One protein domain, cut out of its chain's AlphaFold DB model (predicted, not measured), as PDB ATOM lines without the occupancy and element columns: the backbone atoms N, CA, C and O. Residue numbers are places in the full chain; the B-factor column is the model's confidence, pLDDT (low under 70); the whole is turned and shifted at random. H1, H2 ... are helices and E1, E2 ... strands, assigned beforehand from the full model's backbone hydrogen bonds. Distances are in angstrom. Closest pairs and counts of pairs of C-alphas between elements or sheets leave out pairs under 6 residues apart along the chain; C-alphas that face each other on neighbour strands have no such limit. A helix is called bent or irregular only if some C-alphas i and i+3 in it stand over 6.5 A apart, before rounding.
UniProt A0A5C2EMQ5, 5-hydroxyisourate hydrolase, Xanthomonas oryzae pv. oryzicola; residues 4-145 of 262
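This is residues 4 to 145 of the 262 residues of the protein "5-hydroxyisourate hydrolase" of Xanthomonas oryzae pv. oryzicola (UniProt A0A5C2EMQ5). A small sheet of three parallel strands has H2 laid along one face; H4 is on the far side of H2 from E1, and H3 and H1 lie farther out. The loop of residues 17 to 37 makes one end of the longest axis and H3 the other. The printed part has 142 residues, with four named helices and three named strands in the order H1 E1 H2 E2 H3 H4 E3; the sheet's order is E1 E2 E3. The class is mostly helix, with under half of the residues in named elements. The whole is compact, radius of gyration of the C-alphas 16.3 A, spanning 56 by 38 by 22 A.

Start at H1, residues 4 to 16; it is not on the sheet. E1, residues 38 to 41, is an edge strand, parallel to the inner strand E2, residues 62 to 66; look for N 40 and O 63, 2.8 A apart. Between them in the chain, H2, residues 45 to 56, is on the sheet at a height over the sheet of 9.4 A, two layers with the helix on one face; it runs along E2, at 8 degrees on the local plane. H3, residues 103 to 118, touches H1 at a steep tilt of 56 degrees, closest at the C-alphas of Leu 6 and Ala 109, 6.6 A. H3 and H4, residues 124 to 137, form a helical hairpin and only just touch, with 3 pairs of C-alphas within 8 A, the closest Phe 103 and Tyr 130, 6.6 A. H4 also only just touches H2, with 3 pairs, closest at the C-alphas of His 45 and Leu 131, 6.7 A. E3, residues 142 to 144, is parallel to E2, with N 143 and O 64 2.8 A apart. E1, H2, E2 and E2, H3, H4, E3 are strand-helix-strand units, parallel neighbour strands with helices between, with right-handed crossovers. Every O i to N i+4 pair is within hydrogen-bond range in H2 and H4, against 8 of 9 in H1 and 9 of 12 in H3.

Find C-alpha 4 at (40.967, -2.791, -31.560); from there H1 runs 18.6 A. E1 is 9.8 A long, H2 16.6 A and E2 13.5 A. H3, 14.6 A, is irregular, C-alphas 110 and 113 being 9.3 A apart, with a kink of 124 degrees near residue 111. H4 runs 19.8 A, and E3, 6.9 A, ends at C-alpha 144, (56.127, -24.255, -23.434).

The C-alphas farthest apart, of Pro 31 and Ala 114, are 57.1 A apart. The printed part has no cut. The links H1 to E1, 21 residues, and E2 to H3, 36 residues, are long. Residue 145 has pLDDT under 70.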
ATOM      1  N   ALA A   4      42.023  -2.783 -32.585       95.81
ATOM      2  CA  ALA A   4      40.967  -2.791 -31.560       95.81
ATOM      3  C   ALA A   4      39.521  -2.789 -32.115       95.81
ATOM      4  O   ALA A   4      38.560  -3.086 -31.405       95.81
ATOM      5  N   GLN A   5      39.310  -2.374 -33.369       97.06
ATOM      6  CA  GLN A   5      38.008  -2.525 -34.035       97.06
ATOM      7  C   GLN A   5      37.827  -3.951 -34.555       97.06
ATOM      8  O   GLN A   5      36.729  -4.487 -34.444       97.06
ATOM      9  N   LEU A   6      38.899  -4.564 -35.067       98.06
ATOM     10  CA  LEU A   6      38.891  -5.961 -35.493       98.06
ATOM     11  C   LEU A   6      38.596  -6.899 -34.321       98.06
ATOM     12  O   LEU A   6      37.742  -7.765 -34.442       98.06
ATOM     13  N   GLU A   7      39.235  -6.692 -33.172       98.00
ATOM     14  CA  GLU A   7      39.016  -7.514 -31.975       98.00
ATOM     15  C   GLU A   7      37.574  -7.422 -31.463       98.00
ATOM     16  O   GLU A   7      36.994  -8.422 -31.050       98.00
ATOM     17  N   ARG A   8      36.951  -6.240 -31.561       97.94
ATOM     18  CA  ARG A   8      35.519  -6.076 -31.261       97.94
ATOM     19  C   ARG A   8      34.626  -6.799 -32.264       97.94
ATOM     20  O   ARG A   8      33.636  -7.401 -31.855       97.94
ATOM     21  N   ALA A   9      34.959  -6.745 -33.554       98.00
ATOM     22  CA  ALA A   9      34.242  -7.508 -34.572       98.00
ATOM     23  C   ALA A   9      34.367  -9.014 -34.310       98.00
ATOM     24  O   ALA A   9      33.360  -9.709 -34.319       98.00
ATOM     25  N   LEU A  10      35.564  -9.488 -33.961       97.81
ATOM     26  CA  LEU A  10      35.810 -10.882 -33.610       97.81
ATOM     27  C   LEU A  10      35.044 -11.329 -32.369       97.81
ATOM     28  O   LEU A  10      34.423 -12.385 -32.405       97.81
ATOM     29  N   ALA A  11      35.023 -10.531 -31.302       97.00
ATOM     30  CA  ALA A  11      34.233 -10.852 -30.116       97.00
ATOM     31  C   ALA A  11      32.742 -11.022 -30.455       97.00
ATOM     32  O   ALA A  11      32.104 -11.965 -29.991       97.00
ATOM     33  N   ARG A  12      32.204 -10.144 -31.310       97.81
ATOM     34  CA  ARG A  12      30.825 -10.249 -31.797       97.81
ATOM     35  C   ARG A  12      30.617 -11.501 -32.651       97.81
ATOM     36  O   ARG A  12      29.649 -12.217 -32.427       97.81
ATOM     37  N   ASP A  13      31.507 -11.775 -33.601       97.69
ATOM     38  CA  ASP A  13      31.389 -12.932 -34.494       97.69
ATOM     39  C   ASP A  13      31.446 -14.250 -33.691       97.69
ATOM     40  O   ASP A  13      30.619 -15.136 -33.898       97.69
ATOM     41  N   LEU A  14      32.334 -14.350 -32.694       96.19
ATOM     42  CA  LEU A  14      32.400 -15.491 -31.770       96.19
ATOM     43  C   LEU A  14      31.136 -15.621 -30.907       96.19
ATOM     44  O   LEU A  14      30.642 -16.732 -30.712       96.19
ATOM     45  N   GLN A  15      30.575 -14.506 -30.432       95.62
ATOM     46  CA  GLN A  15      29.310 -14.506 -29.695       95.62
ATOM     47  C   GLN A  15      28.151 -15.015 -30.563       95.62
ATOM     48  O   GLN A  15      27.349 -15.824 -30.097       95.62
ATOM     49  N   CYS A  16      28.077 -14.596 -31.830       95.81
ATOM     50  CA  CYS A  16      27.079 -15.089 -32.784       95.81
ATOM     51  C   CYS A  16      27.199 -16.599 -33.038       95.81
ATOM     52  O   CYS A  16      26.200 -17.248 -33.335       95.81
ATOM     53  N   LEU A  17      28.400 -17.160 -32.890       94.06
ATOM     54  CA  LEU A  17      28.665 -18.597 -32.996       94.06
ATOM     55  C   LEU A  17      28.465 -19.354 -31.672       94.06
ATOM     56  O   LEU A  17      28.774 -20.543 -31.609       94.06
ATOM     57  N   ALA A  18      27.976 -18.691 -30.617       91.81
ATOM     58  CA  ALA A  18      27.844 -19.251 -29.269       91.81
ATOM     59  C   ALA A  18      29.154 -19.882 -28.741       91.81
ATOM     60  O   ALA A  18      29.135 -20.879 -28.013       91.81
ATOM     61  N   HIS A  19      30.295 -19.307 -29.130       92.31
ATOM     62  CA  HIS A  19      31.610 -19.740 -28.673       92.31
ATOM     63  C   HIS A  19      31.778 -19.469 -27.168       92.31
ATOM     64  O   HIS A  19      31.376 -18.415 -26.676       92.31
ATOM     65  N   GLY A  20      32.387 -20.416 -26.444       85.00
ATOM     66  CA  GLY A  20      32.567 -20.340 -24.988       85.00
ATOM     67  C   GLY A  20      31.350 -20.773 -24.157       85.00
ATOM     68  O   GLY A  20      31.282 -20.442 -22.977       85.00
ATOM     69  N   GLY A  21      30.383 -21.475 -24.761       88.69
ATOM     70  CA  GLY A  21      29.279 -22.116 -24.036       88.69
ATOM     71  C   GLY A  21      29.713 -23.348 -23.228       88.69
ATOM     72  O   GLY A  21      30.864 -23.770 -23.292       88.69
ATOM     73  N   ASP A  22      28.776 -23.953 -22.497       91.81
ATOM     74  CA  ASP A  22      29.080 -25.035 -21.549       91.81
ATOM     75  C   ASP A  22      29.739 -26.260 -22.199       91.81
ATOM     76  O   ASP A  22      29.297 -26.759 -23.239       91.81
ATOM     77  N   ALA A  23      30.792 -26.765 -21.549       91.19
ATOM     78  CA  ALA A  23      31.467 -27.997 -21.940       91.19
ATOM     79  C   ALA A  23      30.523 -29.202 -21.814       91.19
ATOM     80  O   ALA A  23      29.776 -29.307 -20.844       91.19
ATOM     81  N   TRP A  24      30.606 -30.147 -22.750       93.19
ATOM     82  CA  TRP A  24      29.879 -31.424 -22.659       93.19
ATOM     83  C   TRP A  24      30.782 -32.603 -22.272       93.19
ATOM     84  O   TRP A  24      30.283 -33.671 -21.909       93.19
ATOM     85  N   VAL A  25      32.106 -32.424 -22.339       93.44
ATOM     86  CA  VAL A  25      33.080 -33.459 -21.980       93.44
ATOM     87  C   VAL A  25      33.066 -33.669 -20.469       93.44
ATOM     88  O   VAL A  25      33.188 -32.723 -19.693       93.44
ATOM     89  N   GLN A  26      32.897 -34.923 -20.053       91.62
ATOM     90  CA  GLN A  26      32.874 -35.296 -18.643       91.62
ATOM     91  C   GLN A  26      34.295 -35.258 -18.062       91.62
ATOM     92  O   GLN A  26      35.169 -35.940 -18.605       91.62
ATOM     93  N   PRO A  27      34.536 -34.525 -16.957       89.25
ATOM     94  CA  PRO A  27      35.861 -34.441 -16.356       89.25
ATOM     95  C   PRO A  27      36.398 -35.808 -15.933       89.25
ATOM     96  O   PRO A  27      35.689 -36.614 -15.323       89.25
ATOM     97  N   ARG A  28      37.683 -36.047 -16.199       91.12
ATOM     98  CA  ARG A  28      38.412 -37.217 -15.700       91.12
ATOM     99  C   ARG A  28      39.250 -36.838 -14.489       91.12
ATOM    100  O   ARG A  28      39.866 -35.779 -14.451       91.12
ATOM    101  N   VAL A  29      39.293 -37.734 -13.508       92.19
ATOM    102  CA  VAL A  29      40.080 -37.557 -12.283       92.19
ATOM    103  C   VAL A  29      41.106 -38.676 -12.200       92.19
ATOM    104  O   VAL A  29      40.782 -39.838 -12.445       92.19
ATOM    105  N   HIS A  30      42.341 -38.335 -11.840       92.81
ATOM    106  CA  HIS A  30      43.403 -39.302 -11.604       92.81
ATOM    107  C   HIS A  30      44.156 -38.950 -10.307       92.81
ATOM    108  O   HIS A  30      44.422 -37.772 -10.067       92.81
ATOM    109  N   PRO A  31      44.544 -39.927  -9.461       94.25
ATOM    110  CA  PRO A  31      45.225 -39.645  -8.190       94.25
ATOM    111  C   PRO A  31      46.544 -38.873  -8.334       94.25
ATOM    112  O   PRO A  31      46.936 -38.146  -7.430       94.25
ATOM    113  N   ALA A  32      47.228 -39.027  -9.473       92.56
ATOM    114  CA  ALA A  32      48.500 -38.353  -9.742       92.56
ATOM    115  C   ALA A  32      48.358 -36.888 -10.208       92.56
ATOM    116  O   ALA A  32      49.375 -36.220 -10.379       92.56
ATOM    117  N   GLY A  33      47.135 -36.387 -10.427       90.62
ATOM    118  CA  GLY A  33      46.900 -34.988 -10.790       90.62
ATOM    119  C   GLY A  33      45.860 -34.779 -11.888       90.62
ATOM    120  O   GLY A  33      45.020 -35.637 -12.160       90.62
ATOM    121  N   HIS A  34      45.922 -33.590 -12.493       90.81
ATOM    122  CA  HIS A  34      45.043 -33.159 -13.583       90.81
ATOM    123  C   HIS A  34      45.175 -34.061 -14.818       90.81
ATOM    124  O   HIS A  34      46.272 -34.522 -15.134       90.81
ATOM    125  N   VAL A  35      44.062 -34.278 -15.521       92.00
ATOM    126  CA  VAL A  35      44.005 -35.039 -16.775       92.00
ATOM    127  C   VAL A  35      43.468 -34.119 -17.860       92.00
ATOM    128  O   VAL A  35      42.305 -33.721 -17.812       92.00
ATOM    129  N   ASP A  36      44.308 -33.784 -18.834       92.12
ATOM    130  CA  ASP A  36      43.874 -33.090 -20.045       92.12
ATOM    131  C   ASP A  36      43.083 -34.060 -20.940       92.12
ATOM    132  O   ASP A  36      43.485 -35.212 -21.121       92.12
ATOM    133  N   ASP A  37      41.964 -33.605 -21.510       93.19
ATOM    134  CA  ASP A  37      41.156 -34.428 -22.422       93.19
ATOM    135  C   ASP A  37      41.853 -34.592 -23.776       93.19
ATOM    136  O   ASP A  37      41.746 -35.638 -24.420       93.19
ATOM    137  N   VAL A  38      42.592 -33.561 -24.199       94.25
ATOM    138  CA  VAL A  38      43.401 -33.567 -25.419       94.25
ATOM    139  C   VAL A  38      44.728 -32.859 -25.165       94.25
ATOM    140  O   VAL A  38      44.753 -31.726 -24.685       94.25
ATOM    141  N   ILE A  39      45.830 -33.500 -25.561       93.56
ATOM    142  CA  ILE A  39      47.148 -32.866 -25.649       93.56
ATOM    143  C   ILE A  39      47.507 -32.713 -27.125       93.56
ATOM    144  O   ILE A  39      47.553 -33.694 -27.866       93.56
ATOM    145  N   ILE A  40      47.783 -31.482 -27.541       94.00
ATOM    146  CA  ILE A  40      48.244 -31.142 -28.885       94.00
ATOM    147  C   ILE A  40      49.739 -30.850 -28.814       94.00
ATOM    148  O   ILE A  40      50.166 -29.965 -28.074       94.00
ATOM    149  N   VAL A  41      50.533 -31.588 -29.588       91.38
ATOM    150  CA  VAL A  41      51.987 -31.401 -29.679       91.38
ATOM    151  C   VAL A  41      52.315 -30.568 -30.919       91.38
ATOM    152  O   VAL A  41      52.002 -30.974 -32.034       91.38
ATOM    153  N   GLY A  42      52.955 -29.421 -30.702       90.31
ATOM    154  CA  GLY A  42      53.170 -28.348 -31.671       90.31
ATOM    155  C   GLY A  42      52.149 -27.227 -31.471       90.31
ATOM    156  O   GLY A  42      50.952 -27.451 -31.615       90.31
ATOM    157  N   ALA A  43      52.607 -26.016 -31.152       92.94
ATOM    158  CA  ALA A  43      51.768 -24.821 -30.999       92.94
ATOM    159  C   ALA A  43      51.969 -23.830 -32.160       92.94
ATOM    160  O   ALA A  43      51.897 -22.612 -31.983       92.94
ATOM    161  N   ASP A  44      52.231 -24.368 -33.350       91.62
ATOM    162  CA  ASP A  44      52.341 -23.630 -34.601       91.62
ATOM    163  C   ASP A  44      50.952 -23.339 -35.209       91.62
ATOM    164  O   ASP A  44      49.945 -23.325 -34.498       91.62
ATOM    165  N   HIS A  45      50.848 -23.109 -36.526       94.06
ATOM    166  CA  HIS A  45      49.527 -22.885 -37.123       94.06
ATOM    167  C   HIS A  45      48.583 -24.076 -36.886       94.06
ATOM    168  O   HIS A  45      47.410 -23.868 -36.587       94.06
ATOM    169  N   GLY A  46      49.068 -25.316 -37.006       93.88
ATOM    170  CA  GLY A  46      48.219 -26.505 -37.038       93.88
ATOM    171  C   GLY A  46      47.648 -26.785 -35.663       93.88
ATOM    172  O   GLY A  46      46.438 -26.949 -35.508       93.88
ATOM    173  N   GLY A  47      48.516 -26.737 -34.652       95.19
ATOM    174  CA  GLY A  47      48.100 -26.922 -33.271       95.19
ATOM    175  C   GLY A  47      47.165 -25.826 -32.770       95.19
ATOM    176  O   GLY A  47      46.169 -26.131 -32.114       95.19
ATOM    177  N   LEU A  48      47.417 -24.560 -33.127       96.06
ATOM    178  CA  LEU A  48      46.523 -23.455 -32.763       96.06
ATOM    179  C   LEU A  48      45.156 -23.578 -33.452       96.06
ATOM    180  O   LEU A  48      44.130 -23.379 -32.802       96.06
ATOM    181  N   GLY A  49      45.127 -23.951 -34.735       96.81
ATOM    182  CA  GLY A  49      43.882 -24.195 -35.461       96.81
ATOM    183  C   GLY A  49      43.074 -25.357 -34.876       96.81
ATOM    184  O   GLY A  49      41.867 -25.226 -34.677       96.81
ATOM    185  N   ALA A  50      43.735 -26.466 -34.532       96.75
ATOM    186  CA  ALA A  50      43.098 -27.613 -33.888       96.75
ATOM    187  C   ALA A  50      42.560 -27.266 -32.489       96.75
ATOM    188  O   ALA A  50      41.431 -27.626 -32.158       96.75
ATOM    189  N   ALA A  51      43.320 -26.512 -31.691       96.25
ATOM    190  CA  ALA A  51      42.869 -26.042 -30.384       96.25
ATOM    191  C   ALA A  51      41.618 -25.159 -30.498       96.25
ATOM    192  O   ALA A  51      40.658 -25.350 -29.752       96.25
ATOM    193  N   PHE A  52      41.594 -24.229 -31.457       96.81
ATOM    194  CA  PHE A  52      40.415 -23.400 -31.695       96.81
ATOM    195  C   PHE A  52      39.215 -24.223 -32.185       96.81
ATOM    196  O   PHE A  52      38.093 -23.995 -31.728       96.81
ATOM    197  N   ALA A  53      39.433 -25.209 -33.059       96.25
ATOM    198  CA  ALA A  53      38.379 -26.124 -33.499       96.25
ATOM    199  C   ALA A  53      37.753 -26.872 -32.311       96.25
ATOM    200  O   ALA A  53      36.534 -26.869 -32.159       96.25
ATOM    201  N   LEU A  54      38.576 -27.429 -31.419       95.56
ATOM    202  CA  LEU A  54      38.109 -28.114 -30.209       95.56
ATOM    203  C   LEU A  54      37.314 -27.185 -29.286       95.56
ATOM    204  O   LEU A  54      36.245 -27.563 -28.809       95.56
ATOM    205  N   GLN A  55      37.771 -25.945 -29.085       93.75
ATOM    206  CA  GLN A  55      37.020 -24.968 -28.294       93.75
ATOM    207  C   GLN A  55      35.655 -24.629 -28.911       93.75
ATOM    208  O   GLN A  55      34.685 -24.430 -28.182       93.75
ATOM    209  N   ARG A  56      35.544 -24.566 -30.244       93.38
ATOM    210  CA  ARG A  56      34.248 -24.372 -30.920       93.38
ATOM    211  C   ARG A  56      33.303 -25.548 -30.704       93.38
ATOM    212  O   ARG A  56      32.116 -25.326 -30.487       93.38
ATOM    213  N   GLU A  57      33.850 -26.756 -30.667       94.19
ATOM    214  CA  GLU A  57      33.130 -27.971 -30.286       94.19
ATOM    215  C   GLU A  57      32.946 -28.103 -28.766       94.19
ATOM    216  O   GLU A  57      32.500 -29.142 -28.296       94.19
ATOM    217  N   ARG A  58      33.255 -27.068 -27.969       93.06
ATOM    218  CA  ARG A  58      33.106 -27.034 -26.500       93.06
ATOM    219  C   ARG A  58      33.927 -28.095 -25.755       93.06
ATOM    220  O   ARG A  58      33.583 -28.510 -24.645       93.06
ATOM    221  N   VAL A  59      35.049 -28.493 -26.351       93.81
ATOM    222  CA  VAL A  59      36.117 -29.270 -25.719       93.81
ATOM    223  C   VAL A  59      37.163 -28.278 -25.202       93.81
ATOM    224  O   VAL A  59      37.993 -27.775 -25.957       93.81
ATOM    225  N   HIS A  60      37.082 -27.934 -23.914       89.88
ATOM    226  CA  HIS A  60      37.859 -26.828 -23.328       89.88
ATOM    227  C   HIS A  60      39.127 -27.267 -22.586       89.88
ATOM    228  O   HIS A  60      40.075 -26.490 -22.485       89.88
ATOM    229  N   ASN A  61      39.147 -28.490 -22.052       92.31
ATOM    230  CA  ASN A  61      40.258 -29.043 -21.277       92.31
ATOM    231  C   ASN A  61      41.340 -29.603 -22.218       92.31
ATOM    232  O   ASN A  61      41.566 -30.809 -22.325       92.31
ATOM    233  N   VAL A  62      41.938 -28.686 -22.971       92.75
ATOM    234  CA  VAL A  62      42.947 -28.950 -23.994       92.75
ATOM    235  C   VAL A  62      44.259 -28.322 -23.547       92.75
ATOM    236  O   VAL A  62      44.280 -27.178 -23.094       92.75
ATOM    237  N   LEU A  63      45.359 -29.040 -23.736       92.56
ATOM    238  CA  LEU A  63      46.705 -28.525 -23.533       92.56
ATOM    239  C   LEU A  63      47.456 -28.519 -24.864       92.56
ATOM    240  O   LEU A  63      47.649 -29.566 -25.474       92.56
ATOM    241  N   VAL A  64      47.924 -27.350 -25.299       94.06
ATOM    242  CA  VAL A  64      48.828 -27.234 -26.451       94.06
ATOM    243  C   VAL A  64      50.252 -27.066 -25.935       94.06
ATOM    244  O   VAL A  64      50.504 -26.196 -25.099       94.06
ATOM    245  N   ILE A  65      51.183 -27.882 -26.420       93.25
ATOM    246  CA  ILE A  65      52.592 -27.829 -26.023       93.25
ATOM    247  C   ILE A  65      53.512 -27.608 -27.214       93.25
ATOM    248  O   ILE A  65      53.297 -28.182 -28.274       93.25
ATOM    249  N   ASP A  66      54.572 -26.831 -27.024       91.62
ATOM    250  CA  ASP A  66      55.642 -26.648 -28.014       91.62
ATOM    251  C   ASP A  66      57.007 -26.697 -27.333       91.62
ATOM    252  O   ASP A  66      57.122 -26.382 -26.147       91.62
ATOM    253  N   GLU A  67      58.031 -27.113 -28.070       87.56
ATOM    254  CA  GLU A  67      59.415 -27.113 -27.589       87.56
ATOM    255  C   GLU A  67      60.046 -25.716 -27.629       87.56
ATOM    256  O   GLU A  67      60.930 -25.407 -26.828       87.56
ATOM    257  N   ASN A  68      59.581 -24.858 -28.542       88.75
ATOM    258  CA  ASN A  68      60.127 -23.525 -28.722       88.75
ATOM    259  C   ASN A  68      59.619 -22.564 -27.635       88.75
ATOM    260  O   ASN A  68      58.517 -22.730 -27.099       88.75
ATOM    261  N   PRO A  69      60.394 -21.511 -27.314       89.25
ATOM    262  CA  PRO A  69      59.966 -20.483 -26.378       89.25
ATOM    263  C   PRO A  69      58.665 -19.789 -26.792       89.25
ATOM    264  O   PRO A  69      58.315 -19.722 -27.971       89.25
ATOM    265  N   ALA A  70      57.993 -19.178 -25.812       87.62
ATOM    266  CA  ALA A  70      56.754 -18.455 -26.055       87.62
ATOM    267  C   ALA A  70      56.956 -17.342 -27.092       87.62
ATOM    268  O   ALA A  70      57.840 -16.496 -26.951       87.62
ATOM    269  N   GLY A  71      56.106 -17.321 -28.114       87.62
ATOM    270  CA  GLY A  71      56.202 -16.406 -29.246       87.62
ATOM    271  C   GLY A  71      57.132 -16.884 -30.363       87.62
ATOM    272  O   GLY A  71      57.262 -16.168 -31.352       87.62
ATOM    273  N   GLN A  72      57.771 -18.045 -30.251       91.19
ATOM    274  CA  GLN A  72      58.618 -18.644 -31.291       91.19
ATOM    275  C   GLN A  72      58.143 -20.052 -31.677       91.19
ATOM    276  O   GLN A  72      58.912 -20.835 -32.218       91.19
ATOM    277  N   GLU A  73      56.882 -20.373 -31.396       92.12
ATOM    278  CA  GLU A  73      56.297 -21.684 -31.651       92.12
ATOM    279  C   GLU A  73      56.286 -22.033 -33.143       92.12
ATOM    280  O   GLU A  73      55.975 -21.208 -34.013       92.12
ATOM    281  N   GLY A  74      56.606 -23.293 -33.435       89.31
ATOM    282  CA  GLY A  74      56.707 -23.779 -34.800       89.31
ATOM    283  C   GLY A  74      57.882 -23.206 -35.607       89.31
ATOM    284  O   GLY A  74      58.838 -22.656 -35.062       89.31
ATOM    285  N   PRO A  75      57.833 -23.345 -36.943       90.12
ATOM    286  CA  PRO A  75      58.997 -23.127 -37.802       90.12
ATOM    287  C   PRO A  75      59.237 -21.657 -38.192       90.12
ATOM    288  O   PRO A  75      60.337 -21.303 -38.609       90.12
ATOM    289  N   TRP A  76      58.219 -20.790 -38.118       92.75
ATOM    290  CA  TRP A  76      58.134 -19.534 -38.893       92.75
ATOM    291  C   TRP A  76      59.271 -18.545 -38.652       92.75
ATOM    292  O   TRP A  76      59.738 -17.881 -39.582       92.75
ATOM    293  N   VAL A  77      59.712 -18.431 -37.404       92.31
ATOM    294  CA  VAL A  77      60.811 -17.546 -36.990       92.31
ATOM    295  C   VAL A  77      61.991 -18.318 -36.406       92.31
ATOM    296  O   VAL A  77      62.927 -17.693 -35.925       92.31
ATOM    297  N   THR A  78      61.957 -19.650 -36.485       88.00
ATOM    298  CA  THR A  78      62.990 -20.548 -35.965       88.00
ATOM    299  C   THR A  78      63.835 -21.083 -37.123       88.00
ATOM    300  O   THR A  78      64.758 -20.408 -37.570       88.00
ATOM    301  N   TYR A  79      63.506 -22.254 -37.669       84.25
ATOM    302  CA  TYR A  79      64.303 -22.929 -38.697       84.25
ATOM    303  C   TYR A  79      63.749 -22.786 -40.126       84.25
ATOM    304  O   TYR A  79      64.402 -23.218 -41.077       84.25
ATOM    305  N   ALA A  80      62.568 -22.185 -40.326       86.62
ATOM    306  CA  ALA A  80      62.035 -21.920 -41.665       86.62
ATOM    307  C   ALA A  80      62.956 -20.988 -42.469       86.62
ATOM    308  O   ALA A  80      63.234 -19.861 -42.054       86.62
ATOM    309  N   ARG A  81      63.369 -21.429 -43.663       84.75
ATOM    310  CA  ARG A  81      64.269 -20.660 -44.544       84.75
ATOM    311  C   ARG A  81      63.556 -19.932 -45.692       84.75
ATOM    312  O   ARG A  81      64.098 -18.965 -46.224       84.75
ATOM    313  N   MET A  82      62.341 -20.339 -46.066       88.38
ATOM    314  CA  MET A  82      61.537 -19.612 -47.060       88.38
ATOM    315  C   MET A  82      61.160 -18.227 -46.535       88.38
ATOM    316  O   MET A  82      60.792 -18.115 -45.380       88.38
ATOM    317  N   GLN A  83      61.194 -17.169 -47.350       91.88
ATOM    318  CA  GLN A  83      60.842 -15.816 -46.873       91.88
ATOM    319  C   GLN A  83      59.326 -15.591 -46.759       91.88
ATOM    320  O   GLN A  83      58.857 -14.792 -45.943       91.88
ATOM    321  N   THR A  84      58.553 -16.316 -47.563       94.56
ATOM    322  CA  THR A  84      57.096 -16.213 -47.647       94.56
ATOM    323  C   THR A  84      56.443 -17.589 -47.570       94.56
ATOM    324  O   THR A  84      57.071 -18.618 -47.831       94.56
ATOM    325  N   LEU A  85      55.164 -17.611 -47.202       92.00
ATOM    326  CA  LEU A  85      54.326 -18.800 -47.286       92.00
ATOM    327  C   LEU A  85      54.161 -19.210 -48.754       92.00
ATOM    328  O   LEU A  85      54.029 -18.371 -49.646       92.00
ATOM    329  N   ARG A  86      54.138 -20.523 -49.003       89.19
ATOM    330  CA  ARG A  86      53.904 -21.081 -50.344       89.19
ATOM    331  C   ARG A  86      52.442 -20.946 -50.779       89.19
ATOM    332  O   ARG A  86      52.179 -20.778 -51.967       89.19
ATOM    333  N   THR A  87      51.524 -20.991 -49.818       88.31
ATOM    334  CA  THR A  87      50.080 -20.880 -50.029       88.31
ATOM    335  C   THR A  87      49.702 -19.484 -50.545       88.31
ATOM    336  O   THR A  87      50.137 -18.489 -49.956       88.31
ATOM    337  N   PRO A  88      48.884 -19.378 -51.610       91.94
ATOM    338  CA  PRO A  88      48.349 -18.100 -52.073       91.94
ATOM    339  C   PRO A  88      47.649 -17.328 -50.948       91.94
ATOM    340  O   PRO A  88      46.877 -17.912 -50.188       91.94
ATOM    341  N   LYS A  89      47.848 -16.002 -50.882       93.38
ATOM    342  CA  LYS A  89      47.307 -15.151 -49.800       93.38
ATOM    343  C   LYS A  89      45.780 -15.232 -49.638       93.38
ATOM    344  O   LYS A  89      45.258 -14.932 -48.574       93.38
ATOM    345  N   HIS A  90      45.057 -15.615 -50.688       91.50
ATOM    346  CA  HIS A  90      43.594 -15.676 -50.695       91.50
ATOM    347  C   HIS A  90      43.012 -16.956 -50.083       91.50
ATOM    348  O   HIS A  90      41.803 -17.018 -49.877       91.50
ATOM    349  N   ILE A  91      43.840 -17.965 -49.803       90.12
ATOM    350  CA  ILE A  91      43.384 -19.207 -49.179       90.12
ATOM    351  C   ILE A  91      43.282 -18.993 -47.667       90.12
ATOM    352  O   ILE A  91      44.259 -18.634 -47.008       90.12
ATOM    353  N   THR A  92      42.084 -19.213 -47.127       88.69
ATOM    354  CA  THR A  92      41.819 -19.222 -45.684       88.69
ATOM    355  C   THR A  92      42.460 -20.442 -45.034       88.69
ATOM    356  O   THR A  92      42.620 -21.485 -45.667       88.69
ATOM    357  N   SER A  93      42.862 -20.308 -43.775       87.00
ATOM    358  CA  SER A  93      43.689 -21.304 -43.091       87.00
ATOM    359  C   SER A  93      43.011 -21.718 -41.787       87.00
ATOM    360  O   SER A  93      42.013 -22.431 -41.806       87.00
ATOM    361  N   ILE A  94      43.517 -21.247 -40.653       95.00
ATOM    362  CA  ILE A  94      43.075 -21.649 -39.313       95.00
ATOM    363  C   ILE A  94      41.931 -20.789 -38.761       95.00
ATOM    364  O   ILE A  94      41.541 -20.928 -37.608       95.00
ATOM    365  N   ASP A  95      41.375 -19.882 -39.561       95.25
ATOM    366  CA  ASP A  95      40.259 -19.018 -39.162       95.25
ATOM    367  C   ASP A  95      38.914 -19.764 -39.040       95.25
ATOM    368  O   ASP A  95      37.969 -19.235 -38.454       95.25
ATOM    369  N   LEU A  96      38.828 -20.994 -39.565       95.00
ATOM    370  CA  LEU A  96      37.646 -21.866 -39.528       95.00
ATOM    371  C   LEU A  96      36.349 -21.165 -39.980       95.00
ATOM    372  O   LEU A  96      35.266 -21.433 -39.451       95.00
ATOM    373  N   GLY A  97      36.459 -20.255 -40.953       94.38
ATOM    374  CA  GLY A  97      35.327 -19.527 -41.520       94.38
ATOM    375  C   GLY A  97      34.884 -18.300 -40.722       94.38
ATOM    376  O   GLY A  97      33.849 -17.726 -41.052       94.38
ATOM    377  N   VAL A  98      35.633 -17.875 -39.698       97.12
ATOM    378  CA  VAL A  98      35.360 -16.643 -38.936       97.12
ATOM    379  C   VAL A  98      36.032 -15.458 -39.652       97.12
ATOM    380  O   VAL A  98      37.259 -15.330 -39.601       97.12
ATOM    381  N   PRO A  99      35.286 -14.550 -40.315       96.12
ATOM    382  CA  PRO A  99      35.886 -13.552 -41.210       96.12
ATOM    383  C   PRO A  99      36.846 -12.588 -40.503       96.12
ATOM    384  O   PRO A  99      37.926 -12.278 -41.016       96.12
ATOM    385  N   SER A 100      36.480 -12.153 -39.296       97.31
ATOM    386  CA  SER A 100      37.282 -11.278 -38.436       97.31
ATOM    387  C   SER A 100      38.543 -11.942 -37.872       97.31
ATOM    388  O   SER A 100      39.350 -11.270 -37.237       97.31
ATOM    389  N   LEU A 101      38.713 -13.250 -38.063       97.31
ATOM    390  CA  LEU A 101      39.877 -14.002 -37.600       97.31
ATOM    391  C   LEU A 101      40.896 -14.243 -38.721       97.31
ATOM    392  O   LEU A 101      42.004 -14.694 -38.451       97.31
ATOM    393  N   THR A 102      40.555 -13.936 -39.974       97.25
ATOM    394  CA  THR A 102      41.433 -14.170 -41.129       97.25
ATOM    395  C   THR A 102      42.712 -13.326 -41.076       97.25
ATOM    396  O   THR A 102      42.702 -12.176 -40.626       97.25
ATOM    397  N   PHE A 103      43.813 -13.849 -41.636       97.44
ATOM    398  CA  PHE A 103      45.053 -13.078 -41.806       97.44
ATOM    399  C   PHE A 103      44.811 -11.779 -42.586       97.44
ATOM    400  O   PHE A 103      45.359 -10.736 -42.238       97.44
ATOM    401  N   ARG A 104      43.940 -11.810 -43.606       97.12
ATOM    402  CA  ARG A 104      43.543 -10.613 -44.362       97.12
ATOM    403  C   ARG A 104      42.972  -9.535 -43.445       97.12
ATOM    404  O   ARG A 104      43.415  -8.391 -43.523       97.12
ATOM    405  N   ALA A 105      42.003  -9.881 -42.597       97.31
ATOM    406  CA  ALA A 105      41.373  -8.919 -41.700       97.31
ATOM    407  C   ALA A 105      42.396  -8.319 -40.721       97.31
ATOM    408  O   ALA A 105      42.435  -7.100 -40.545       97.31
ATOM    409  N   TRP A 106      43.274  -9.160 -40.163       97.94
ATOM    410  CA  TRP A 106      44.374  -8.743 -39.289       97.94
ATOM    411  C   TRP A 106      45.382  -7.817 -39.985       97.94
ATOM    412  O   TRP A 106      45.729  -6.758 -39.456       97.94
ATOM    413  N   TRP A 107      45.800  -8.156 -41.205       97.56
ATOM    414  CA  TRP A 107      46.731  -7.354 -42.001       97.56
ATOM    415  C   TRP A 107      46.129  -5.995 -42.364       97.56
ATOM    416  O   TRP A 107      46.742  -4.951 -42.142       97.56
ATOM    417  N   GLN A 108      44.889  -5.978 -42.857       97.56
ATOM    418  CA  GLN A 108      44.187  -4.742 -43.210       97.56
ATOM    419  C   GLN A 108      43.911  -3.852 -41.992       97.56
ATOM    420  O   GLN A 108      43.868  -2.627 -42.129       97.56
ATOM    421  N   ALA A 109      43.739  -4.434 -40.802       97.69
ATOM    422  CA  ALA A 109      43.543  -3.683 -39.565       97.69
ATOM    423  C   ALA A 109      44.798  -2.924 -39.091       97.69
ATOM    424  O   ALA A 109      44.691  -2.011 -38.269       97.69
ATOM    425  N   GLN A 110      45.976  -3.297 -39.591       96.38
ATOM    426  CA  GLN A 110      47.251  -2.682 -39.217       96.38
ATOM    427  C   GLN A 110      47.862  -1.866 -40.354       96.38
ATOM    428  O   GLN A 110      48.389  -0.783 -40.121       96.38
ATOM    429  N   HIS A 111      47.749  -2.358 -41.589       96.44
ATOM    430  CA  HIS A 111      48.426  -1.798 -42.761       96.44
ATOM    431  C   HIS A 111      47.459  -1.205 -43.799       96.44
ATOM    432  O   HIS A 111      47.887  -0.560 -44.754       96.44
ATOM    433  N   GLY A 112      46.146  -1.388 -43.619       96.56
ATOM    434  CA  GLY A 112      45.119  -0.912 -44.545       96.56
ATOM    435  C   GLY A 112      44.893  -1.822 -45.758       96.56
ATOM    436  O   GLY A 112      45.639  -2.763 -46.028       96.56
ATOM    437  N   SER A 113      43.824  -1.544 -46.510       96.50
ATOM    438  CA  SER A 113      43.401  -2.382 -47.642       96.50
ATOM    439  C   SER A 113      44.367  -2.338 -48.825       96.50
ATOM    440  O   SER A 113      44.610  -3.371 -49.435       96.50
ATOM    441  N   ALA A 114      44.965  -1.180 -49.119       97.44
ATOM    442  CA  ALA A 114      45.928  -1.051 -50.214       97.44
ATOM    443  C   ALA A 114      47.169  -1.939 -50.000       97.44
ATOM    444  O   ALA A 114      47.631  -2.588 -50.935       97.44
ATOM    445  N   ALA A 115      47.655  -2.045 -48.757       96.56
ATOM    446  CA  ALA A 115      48.778  -2.915 -48.412       96.56
ATOM    447  C   ALA A 115      48.445  -4.408 -48.560       96.56
ATOM    448  O   ALA A 115      49.340  -5.214 -48.790       96.56
ATOM    449  N   TRP A 116      47.175  -4.800 -48.415       96.56
ATOM    450  CA  TRP A 116      46.742  -6.167 -48.711       96.56
ATOM    451  C   TRP A 116      46.782  -6.465 -50.210       96.56
ATOM    452  O   TRP A 116      47.239  -7.534 -50.614       96.56
ATOM    453  N   GLU A 117      46.307  -5.533 -51.040       96.88
ATOM    454  CA  GLU A 117      46.307  -5.717 -52.493       96.88
ATOM    455  C   GLU A 117      47.735  -5.796 -53.045       96.88
ATOM    456  O   GLU A 117      48.021  -6.679 -53.849       96.88
ATOM    457  N   ALA A 118      48.650  -4.970 -52.526       96.56
ATOM    458  CA  ALA A 118      50.066  -4.967 -52.907       96.56
ATOM    459  C   ALA A 118      50.859  -6.208 -52.449       96.56
ATOM    460  O   ALA A 118      51.939  -6.473 -52.972       96.56
ATOM    461  N   LEU A 119      50.360  -6.960 -51.463       94.75
ATOM    462  CA  LEU A 119      51.029  -8.160 -50.964       94.75
ATOM    463  C   LEU A 119      50.927  -9.283 -52.004       94.75
ATOM    464  O   LEU A 119      49.819  -9.640 -52.374       94.75
ATOM    465  N   ASP A 120      52.022  -9.880 -52.462       93.50
ATOM    466  CA  ASP A 120      51.942 -11.071 -53.329       93.50
ATOM    467  C   ASP A 120      51.706 -12.336 -52.482       93.50
ATOM    468  O   ASP A 120      50.635 -12.952 -52.495       93.50
ATOM    469  N   LYS A 121      52.682 -12.653 -51.626       95.00
ATOM    470  CA  LYS A 121      52.631 -13.757 -50.662       95.00
ATOM    471  C   LYS A 121      52.815 -13.253 -49.241       95.00
ATOM    472  O   LYS A 121      53.470 -12.241 -49.005       95.00
ATOM    473  N   ILE A 122      52.263 -13.996 -48.286       96.62
ATOM    474  CA  ILE A 122      52.363 -13.665 -46.864       96.62
ATOM    475  C   ILE A 122      53.808 -13.905 -46.388       96.62
ATOM    476  O   ILE A 122      54.286 -15.035 -46.500       96.62
ATOM    477  N   PRO A 123      54.522 -12.898 -45.851       96.56
ATOM    478  CA  PRO A 123      55.863 -13.093 -45.314       96.56
ATOM    479  C   PRO A 123      55.814 -13.850 -43.980       96.56
ATOM    480  O   PRO A 123      54.884 -13.678 -43.189       96.56
ATOM    481  N   ARG A 124      56.824 -14.688 -43.707       95.19
ATOM    482  CA  ARG A 124      56.815 -15.603 -42.545       95.19
ATOM    483  C   ARG A 124      56.765 -14.896 -41.186       95.19
ATOM    484  O   ARG A 124      56.122 -15.390 -40.268       95.19
ATOM    485  N   ALA A 125      57.436 -13.751 -41.051       95.88
ATOM    486  CA  ALA A 125      57.499 -13.020 -39.786       95.88
ATOM    487  C   ALA A 125      56.135 -12.387 -39.437       95.88
ATOM    488  O   ALA A 125      55.605 -12.706 -38.376       95.88
ATOM    489  N   PRO A 126      55.479 -11.644 -40.350       96.81
ATOM    490  CA  PRO A 126      54.081 -11.255 -40.190       96.81
ATOM    491  C   PRO A 126      53.109 -12.404 -39.946       96.81
ATOM    492  O   PRO A 126      52.156 -12.245 -39.190       96.81
ATOM    493  N   TRP A 127      53.320 -13.561 -40.579       96.81
ATOM    494  CA  TRP A 127      52.509 -14.741 -40.288       96.81
ATOM    495  C   TRP A 127      52.655 -15.175 -38.827       96.81
ATOM    496  O   TRP A 127      51.652 -15.434 -38.166       96.81
ATOM    497  N   MET A 128      53.876 -15.180 -38.287       96.62
ATOM    498  CA  MET A 128      54.098 -15.461 -36.870       96.62
ATOM    499  C   MET A 128      53.434 -14.420 -35.961       96.62
ATOM    500  O   MET A 128      52.817 -14.782 -34.962       96.62
ATOM    501  N   ASP A 129      53.499 -13.136 -36.312       97.12
ATOM    502  CA  ASP A 129      52.820 -12.076 -35.557       97.12
ATOM    503  C   ASP A 129      51.298 -12.257 -35.549       97.12
ATOM    504  O   ASP A 129      50.653 -12.112 -34.507       97.12
ATOM    505  N   TYR A 130      50.731 -12.671 -36.682       97.44
ATOM    506  CA  TYR A 130      49.334 -13.071 -36.772       97.44
ATOM    507  C   TYR A 130      49.019 -14.278 -35.878       97.44
ATOM    508  O   TYR A 130      48.027 -14.228 -35.157       97.44
ATOM    509  N   LEU A 131      49.849 -15.328 -35.855       96.88
ATOM    510  CA  LEU A 131      49.639 -16.489 -34.977       96.88
ATOM    511  C   LEU A 131      49.713 -16.115 -33.486       96.88
ATOM    512  O   LEU A 131      48.917 -16.602 -32.681       96.88
ATOM    513  N   ARG A 132      50.620 -15.204 -33.111       96.38
ATOM    514  CA  ARG A 132      50.715 -14.662 -31.742       96.38
ATOM    515  C   ARG A 132      49.442 -13.911 -31.352       96.38
ATOM    516  O   ARG A 132      48.926 -14.119 -30.249       96.38
ATOM    517  N   TRP A 133      48.931 -13.065 -32.248       96.94
ATOM    518  CA  TRP A 133      47.651 -12.377 -32.071       96.94
ATOM    519  C   TRP A 133      46.494 -13.377 -31.966       96.94
ATOM    520  O   TRP A 133      45.781 -13.366 -30.969       96.94
ATOM    521  N   TYR A 134      46.383 -14.305 -32.920       97.06
ATOM    522  CA  TYR A 134      45.366 -15.358 -32.980       97.06
ATOM    523  C   TYR A 134      45.277 -16.124 -31.656       97.06
ATOM    524  O   TYR A 134      44.211 -16.201 -31.045       97.06
ATOM    525  N   ARG A 135      46.419 -16.604 -31.151       95.44
ATOM    526  CA  ARG A 135      46.505 -17.300 -29.862       95.44
ATOM    527  C   ARG A 135      46.006 -16.441 -28.703       95.44
ATOM    528  O   ARG A 135      45.246 -16.921 -27.864       95.44
ATOM    529  N   THR A 136      46.470 -15.195 -28.634       94.88
ATOM    530  CA  THR A 136      46.183 -14.289 -27.514       94.88
ATOM    531  C   THR A 136      44.710 -13.904 -27.490       94.88
ATOM    532  O   THR A 136      44.060 -13.992 -26.449       94.88
ATOM    533  N   THR A 137      44.159 -13.523 -28.641       95.19
ATOM    534  CA  THR A 137      42.781 -13.044 -28.755       95.19
ATOM    535  C   THR A 137      41.763 -14.158 -28.531       95.19
ATOM    536  O   THR A 137      40.728 -13.911 -27.914       95.19
ATOM    537  N   LEU A 138      42.073 -15.390 -28.944       94.94
ATOM    538  CA  LEU A 138      41.252 -16.574 -28.668       94.94
ATOM    539  C   LEU A 138      41.533 -17.214 -27.299       94.94
ATOM    540  O   LEU A 138      40.841 -18.147 -26.908       94.94
ATOM    541  N   ARG A 139      42.536 -16.724 -26.556       93.56
ATOM    542  CA  ARG A 139      42.949 -17.259 -25.245       93.56
ATOM    543  C   ARG A 139      43.248 -18.764 -25.290       93.56
ATOM    544  O   ARG A 139      42.835 -19.514 -24.406       93.56
ATOM    545  N   LEU A 140      43.953 -19.212 -26.330       92.88
ATOM    546  CA  LEU A 140      44.252 -20.636 -26.508       92.88
ATOM    547  C   LEU A 140      45.274 -21.128 -25.462       92.88
ATOM    548  O   LEU A 140      46.260 -20.429 -25.196       92.88
ATOM    549  N   PRO A 141      45.082 -22.331 -24.887       82.19
ATOM    550  CA  PRO A 141      45.895 -22.857 -23.791       82.19
ATOM    551  C   PRO A 141      47.226 -23.444 -24.292       82.19
ATOM    552  O   PRO A 141      47.424 -24.657 -24.300       82.19
ATOM    553  N   ALA A 142      48.157 -22.582 -24.711       76.75
ATOM    554  CA  ALA A 142      49.508 -22.991 -25.099       76.75
ATOM    555  C   ALA A 142      50.506 -22.844 -23.943       76.75
ATOM    556  O   ALA A 142      50.583 -21.792 -23.303       76.75
ATOM    557  N   ARG A 143      51.305 -23.885 -23.698       79.31
ATOM    558  CA  ARG A 143      52.411 -23.885 -22.736       79.31
ATOM    559  C   ARG A 143      53.694 -24.344 -23.413       79.31
ATOM    560  O   ARG A 143      53.686 -25.240 -24.248       79.31
ATOM    561  N   ILE A 144      54.816 -23.766 -23.005       71.94
ATOM    562  CA  ILE A 144      56.127 -24.255 -23.434       71.94
ATOM    563  C   ILE A 144      56.399 -25.558 -22.682       71.94
ATOM    564  O   ILE A 144      56.421 -25.574 -21.445       71.94
ATOM    565  N   ARG A 145      56.642 -26.643 -23.411       69.19
ATOM    566  CA  ARG A 145      57.251 -27.838 -22.841       69.19
ATOM    567  C   ARG A 145      58.739 -27.555 -22.725       69.19
ATOM    568  O   ARG A 145      59.428 -27.419 -23.729       69.19
TER     569      ARG A 145